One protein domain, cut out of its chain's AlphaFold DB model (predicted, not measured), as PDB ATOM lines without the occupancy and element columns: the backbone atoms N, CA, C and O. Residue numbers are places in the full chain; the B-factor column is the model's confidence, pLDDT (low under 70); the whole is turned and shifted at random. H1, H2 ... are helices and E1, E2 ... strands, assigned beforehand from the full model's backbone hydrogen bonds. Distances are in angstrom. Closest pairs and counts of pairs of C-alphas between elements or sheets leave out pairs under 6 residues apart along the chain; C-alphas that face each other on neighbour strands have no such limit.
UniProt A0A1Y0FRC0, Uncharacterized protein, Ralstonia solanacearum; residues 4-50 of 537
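This is residues 4 to 50 of the 537 residues of an uncharacterized protein of Ralstonia solanacearum (UniProt A0A1Y0FRC0). A small, staggered antiparallel sheet, ordered E2, E1, E3, has hairpin E1-E2 on one part of E1 and E3 along its first residues. H1 packs beside E2 and E1, with H2 crosswise near E2. The printed part has 47 residues, with two named helices and three named strands in the order E1, E2, H1, H2, E3; its class is mixed, helices and strands, and it is compact, with a radius of gyration of the C-alphas of 9.7 A and spans of 29 by 20 by 14 A.

Start at E1, residues 4 to 10: N 8 and O 15 of E2, residues 13 to 16, are 2.8 A apart; N 5 and O 46 of E3, residues 45 to 49, 3.0 A. H1, residues 19 to 28, stands at the sheet's level, only just, height 3.5 A; its closest C-alphas to E2 are Arg 22 and Ser 16, 5.2 A. H2, residues 30 to 35, only grazes the sheet. H1 and H2 are close but not clearly touching, closest C-alphas Ile 25 and Ala 32, 6.4 A, only just about perpendicular at 72 degrees. E2, H1, H2, E3 form a split strand-helix-strand unit, same-way strands with E1 between, its crossover left-handed. In H1 every O i to N i+4 pair is within hydrogen-bond range; in H2 0 of 2, but 3 of 3 O i to N i+3.

Find C-alpha 4 at (-1.160, -21.143, 18.654); E1 runs 18.6 A, H1 14.5 A, and E3 12.4 A to C-alpha 49 at (4.560, -23.203, 24.777).

The printed part has no cut and no long link; no printed residue is under 70.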
ATOM      1  N   SER A   4       0.057 -21.843  18.226       91.62
ATOM      2  CA  SER A   4      -1.160 -21.143  18.654       91.62
ATOM      3  C   SER A   4      -2.318 -21.357  17.689       91.62
ATOM      4  O   SER A   4      -2.126 -21.503  16.481       91.62
ATOM      5  N   GLY A   5      -3.529 -21.335  18.231       92.06
ATOM      6  CA  GLY A   5      -4.770 -21.396  17.474       92.06
ATOM      7  C   GLY A   5      -5.913 -20.793  18.269       92.06
ATOM      8  O   GLY A   5      -5.875 -20.749  19.496       92.06
ATOM      9  N   ASN A   6      -6.936 -20.331  17.564       94.19
ATOM     10  CA  ASN A   6      -8.144 -19.806  18.184       94.19
ATOM     11  C   ASN A   6      -9.165 -20.932  18.304       94.19
ATOM     12  O   ASN A   6      -9.357 -21.711  17.360       94.19
ATOM     13  N   LEU A   7      -9.809 -21.011  19.461       92.31
ATOM     14  CA  LEU A   7     -10.929 -21.901  19.709       92.31
ATOM     15  C   LEU A   7     -12.128 -21.481  18.866       92.31
ATOM     16  O   LEU A   7     -12.351 -20.304  18.583       92.31
ATOM     17  N   GLN A   8     -12.900 -22.471  18.452       91.62
ATOM     18  CA  GLN A   8     -14.135 -22.309  17.706       91.62
ATOM     19  C   GLN A   8     -15.166 -23.274  18.272       91.62
ATOM     20  O   GLN A   8     -14.832 -24.412  18.591       91.62
ATOM     21  N   ILE A   9     -16.420 -22.844  18.340       88.19
ATOM     22  CA  ILE A   9     -17.540 -23.743  18.625       88.19
ATOM     23  C   ILE A   9     -18.247 -24.015  17.301       88.19
ATOM     24  O   ILE A   9     -18.767 -23.098  16.666       88.19
ATOM     25  N   LYS A  10     -18.235 -25.271  16.854       85.50
ATOM     26  CA  LYS A  10     -18.885 -25.707  15.609       85.50
ATOM     27  C   LYS A  10     -19.760 -26.911  15.900       85.50
ATOM     28  O   LYS A  10     -19.275 -27.894  16.442       85.50
ATOM     29  N   ASN A  11     -21.040 -26.830  15.538       84.75
ATOM     30  CA  ASN A  11     -22.021 -27.903  15.744       84.75
ATOM     31  C   ASN A  11     -22.061 -28.428  17.195       84.75
ATOM     32  O   ASN A  11     -22.170 -29.628  17.416       84.75
ATOM     33  N   GLY A  12     -21.924 -27.533  18.181       81.38
ATOM     34  CA  GLY A  12     -21.897 -27.909  19.599       81.38
ATOM     35  C   GLY A  12     -20.616 -28.619  20.051       81.38
ATOM     36  O   GLY A  12     -20.624 -29.247  21.102       81.38
ATOM     37  N   GLN A  13     -19.524 -28.537  19.281       87.62
ATOM     38  CA  GLN A  13     -18.217 -29.093  19.633       87.62
ATOM     39  C   GLN A  13     -17.145 -28.006  19.689       87.62
ATOM     40  O   GLN A  13     -17.092 -27.117  18.832       87.62
ATOM     41  N   LEU A  14     -16.256 -28.118  20.679       90.00
ATOM     42  CA  LEU A  14     -15.051 -27.302  20.762       90.00
ATOM     43  C   LEU A  14     -14.043 -27.772  19.702       90.00
ATOM     44  O   LEU A  14     -13.736 -28.955  19.584       90.00
ATOM     45  N   THR A  15     -13.520 -26.844  18.911       92.00
ATOM     46  CA  THR A  15     -12.515 -27.102  17.875       92.00
ATOM     47  C   THR A  15     -11.573 -25.906  17.730       92.00
ATOM     48  O   THR A  15     -11.654 -24.950  18.494       92.00
ATOM     49  N   SER A  16     -10.649 -25.945  16.769       92.56
ATOM     50  CA  SER A  16      -9.726 -24.844  16.492       92.56
ATOM     51  C   SER A  16      -9.450 -24.672  14.999       92.56
ATOM     52  O   SER A  16      -9.572 -25.612  14.199       92.56
ATOM     53  N   ASN A  17      -9.057 -23.451  14.625       90.12
ATOM     54  CA  ASN A  17      -8.513 -23.139  13.302       90.12
ATOM     55  C   ASN A  17      -7.108 -23.726  13.072       90.12
ATOM     56  O   ASN A  17      -6.693 -23.837  11.923       90.12
ATOM     57  N   ASN A  18      -6.400 -24.127  14.132       92.19
ATOM     58  CA  ASN A  18      -5.110 -24.800  14.054       92.19
ATOM     59  C   ASN A  18      -5.289 -26.317  14.242       92.19
ATOM     60  O   ASN A  18      -5.972 -26.759  15.166       92.19
ATOM     61  N   GLU A  19      -4.674 -27.120  13.372       90.25
ATOM     62  CA  GLU A  19      -4.798 -28.584  13.397       90.25
ATOM     63  C   GLU A  19      -4.195 -29.206  14.664       90.25
ATOM     64  O   GLU A  19      -4.825 -30.056  15.286       90.25
ATOM     65  N   THR A  20      -3.033 -28.735  15.114       91.69
ATOM     66  CA  THR A  20      -2.391 -29.223  16.341       91.69
ATOM     67  C   THR A  20      -3.229 -28.911  17.578       91.69
ATOM     68  O   THR A  20      -3.405 -29.774  18.437       91.69
ATOM     69  N   ILE A  21      -3.807 -27.705  17.660       93.94
ATOM     70  CA  ILE A  21      -4.732 -27.347  18.748       93.94
ATOM     71  C   ILE A  21      -6.014 -28.187  18.667       93.94
ATOM     72  O   ILE A  21      -6.557 -28.584  19.692       93.94
ATOM     73  N   ARG A  22      -6.479 -28.539  17.464       93.44
ATOM     74  CA  ARG A  22      -7.597 -29.475  17.301       93.44
ATOM     75  C   ARG A  22      -7.256 -30.870  17.833       93.44
ATOM     76  O   ARG A  22      -8.071 -31.437  18.554       93.44
ATOM     77  N   SER A  23      -6.063 -31.399  17.550       92.44
ATOM     78  CA  SER A  23      -5.592 -32.660  18.148       92.44
ATOM     79  C   SER A  23      -5.505 -32.574  19.672       92.44
ATOM     80  O   SER A  23      -5.902 -33.516  20.352       92.44
ATOM     81  N   LEU A  24      -5.057 -31.439  20.218       92.75
ATOM     82  CA  LEU A  24      -5.037 -31.189  21.662       92.75
ATOM     83  C   LEU A  24      -6.453 -31.215  22.268       92.75
ATOM     84  O   LEU A  24      -6.664 -31.811  23.322       92.75
ATOM     85  N   ILE A  25      -7.438 -30.614  21.594       92.12
ATOM     86  CA  ILE A  25      -8.844 -30.655  22.023       92.12
ATOM     87  C   ILE A  25      -9.393 -32.083  21.949       92.12
ATOM     88  O   ILE A  25     -10.016 -32.544  22.899       92.12
ATOM     89  N   HIS A  26      -9.125 -32.823  20.871       90.81
ATOM     90  CA  HIS A  26      -9.531 -34.229  20.776       90.81
ATOM     91  C   HIS A  26      -8.898 -35.093  21.870       90.81
ATOM     92  O   HIS A  26      -9.551 -35.997  22.388       90.81
ATOM     93  N   TYR A  27      -7.664 -34.786  22.268       90.25
ATOM     94  CA  TYR A  27      -6.973 -35.467  23.356       90.25
ATOM     95  C   TYR A  27      -7.638 -35.269  24.733       90.25
ATOM     96  O   TYR A  27      -7.585 -36.168  25.577       90.25
ATOM     97  N   LEU A  28      -8.349 -34.154  24.957       88.75
ATOM     98  CA  LEU A  28      -9.203 -33.997  26.146       88.75
ATOM     99  C   LEU A  28     -10.366 -35.004  26.182       88.75
ATOM    100  O   LEU A  28     -10.880 -35.308  27.263       88.75
ATOM    101  N   GLY A  29     -10.785 -35.533  25.028       86.75
ATOM    102  CA  GLY A  29     -11.911 -36.456  24.909       86.75
ATOM    103  C   GLY A  29     -13.204 -35.851  25.463       86.75
ATOM    104  O   GLY A  29     -13.485 -34.676  25.251       86.75
ATOM    105  N   ALA A  30     -13.957 -36.630  26.244       83.25
ATOM    106  CA  ALA A  30     -15.233 -36.205  26.833       83.25
ATOM    107  C   ALA A  30     -15.135 -34.972  27.758       83.25
ATOM    108  O   ALA A  30     -16.141 -34.336  28.063       83.25
ATOM    109  N   ALA A  31     -13.932 -34.606  28.227       84.00
ATOM    110  CA  ALA A  31     -13.759 -33.363  28.976       84.00
ATOM    111  C   ALA A  31     -13.976 -32.128  28.087       84.00
ATOM    112  O   ALA A  31     -14.461 -31.121  28.594       84.00
ATOM    113  N   ALA A  32     -13.693 -32.210  26.781       85.69
ATOM    114  CA  ALA A  32     -13.928 -31.121  25.832       85.69
ATOM    115  C   ALA A  32     -15.420 -30.768  25.700       85.69
ATOM    116  O   ALA A  32     -15.757 -29.594  25.545       85.69
ATOM    117  N   ASP A  33     -16.317 -31.751  25.835       83.44
ATOM    118  CA  ASP A  33     -17.770 -31.549  25.725       83.44
ATOM    119  C   ASP A  33     -18.310 -30.630  26.831       83.44
ATOM    120  O   ASP A  33     -19.251 -29.867  26.614       83.44
ATOM    121  N   LYS A  34     -17.668 -30.631  28.010       84.75
ATOM    122  CA  LYS A  34     -18.019 -29.729  29.122       84.75
ATOM    123  C   LYS A  34     -17.767 -28.260  28.778       84.75
ATOM    124  O   LYS A  34     -18.484 -27.386  29.258       84.75
ATOM    125  N   PHE A  35     -16.774 -28.003  27.934       85.88
ATOM    126  CA  PHE A  35     -16.378 -26.665  27.498       85.88
ATOM    127  C   PHE A  35     -17.105 -26.232  26.216       85.88
ATOM    128  O   PHE A  35     -17.223 -25.042  25.943       85.88
ATOM    129  N   ALA A  36     -17.662 -27.166  25.443       80.25
ATOM    130  CA  ALA A  36     -18.326 -26.861  24.175       80.25
ATOM    131  C   ALA A  36     -19.583 -25.973  24.311       80.25
ATOM    132  O   ALA A  36     -19.981 -25.322  23.346       80.25
ATOM    133  N   ASN A  37     -20.172 -25.897  25.511       76.38
ATOM    134  CA  ASN A  37     -21.335 -25.054  25.818       76.38
ATOM    135  C   ASN A  37     -20.967 -23.645  26.327       76.38
ATOM    136  O   ASN A  37     -21.852 -22.831  26.591       76.38
ATOM    137  N   GLN A  38     -19.676 -23.340  26.483       81.00
ATOM    138  CA  GLN A  38     -19.199 -22.074  27.034       81.00
ATOM    139  C   GLN A  38     -18.946 -21.047  25.920       81.00
ATOM    140  O   GLN A  38     -17.901 -21.040  25.270       81.00
ATOM    141  N   ALA A  39     -19.909 -20.148  25.691       70.38
ATOM    142  CA  ALA A  39     -19.846 -19.162  24.605       70.38
ATOM    143  C   ALA A  39     -18.638 -18.200  24.690       70.38
ATOM    144  O   ALA A  39     -18.184 -17.698  23.662       70.38
ATOM    145  N   ASN A  40     -18.090 -17.977  25.890       81.19
ATOM    146  CA  ASN A  40     -16.908 -17.142  26.143       81.19
ATOM    147  C   ASN A  40     -15.596 -17.747  25.611       81.19
ATOM    148  O   ASN A  40     -14.607 -17.025  25.508       81.19
ATOM    149  N   LEU A  41     -15.575 -19.035  25.256       85.06
ATOM    150  CA  LEU A  41     -14.390 -19.681  24.688       85.06
ATOM    151  C   LEU A  41     -14.238 -19.438  23.183       85.06
ATOM    152  O   LEU A  41     -13.147 -19.604  22.642       85.06
ATOM    153  N   ASN A  42     -15.302 -19.051  22.476       86.56
ATOM    154  CA  ASN A  42     -15.238 -18.864  21.029       86.56
ATOM    155  C   ASN A  42     -14.313 -17.688  20.663       86.56
ATOM    156  O   ASN A  42     -14.516 -16.562  21.110       86.56
ATOM    157  N   GLY A  43     -13.303 -17.941  19.830       86.50
ATOM    158  CA  GLY A  43     -12.281 -16.962  19.458       86.50
ATOM    159  C   GLY A  43     -11.121 -16.832  20.452       86.50
ATOM    160  O   GLY A  43     -10.152 -16.141  20.138       86.50
ATOM    161  N   MET A  44     -11.166 -17.511  21.604       91.81
ATOM    162  CA  MET A  44     -10.083 -17.486  22.589       91.81
ATOM    163  C   MET A  44      -8.832 -18.184  22.046       91.81
ATOM    164  O   MET A  44      -8.917 -19.255  21.446       91.81
ATOM    165  N   GLN A  45      -7.661 -17.584  22.254       93.56
ATOM    166  CA  GLN A  45      -6.396 -18.164  21.819       93.56
ATOM    167  C   GLN A  45      -5.901 -19.212  22.822       93.56
ATOM    168  O   GLN A  45      -5.825 -18.949  24.020       93.56
ATOM    169  N   VAL A  46      -5.527 -20.381  22.304       93.81
ATOM    170  CA  VAL A  46      -4.782 -21.419  23.024       93.81
ATOM    171  C   VAL A  46      -3.382 -21.476  22.445       93.81
ATOM    172  O   VAL A  46      -3.212 -21.500  21.221       93.81
ATOM    173  N   THR A  47      -2.389 -21.549  23.325       94.00
ATOM    174  CA  THR A  47      -0.984 -21.632  22.943       94.00
ATOM    175  C   THR A  47      -0.302 -22.800  23.645       94.00
ATOM    176  O   THR A  47      -0.299 -22.897  24.867       94.00
ATOM    177  N   ILE A  48       0.337 -23.672  22.869       91.88
ATOM    178  CA  ILE A  48       1.292 -24.665  23.363       91.88
ATOM    179  C   ILE A  48       2.667 -23.992  23.387       91.88
ATOM    180  O   ILE A  48       3.201 -23.623  22.334       91.88
ATOM    181  N   ARG A  49       3.237 -23.805  24.579       90.06
ATOM    182  CA  ARG A  49       4.560 -23.203  24.777       90.06
ATOM    183  C   ARG A  49       5.615 -24.251  25.122       90.06
ATOM    184  O   ARG A  49       5.324 -25.174  25.883       90.06
ATOM    185  N   PRO A  50       6.858 -24.084  24.630       85.75
ATOM    186  CA  PRO A  50       7.990 -24.856  25.127       85.75
ATOM    187  C   PRO A  50       8.112 -24.731  26.646       85.75
ATOM    188  O   PRO A  50       7.831 -23.674  27.217       85.75
TER     189      PRO A  50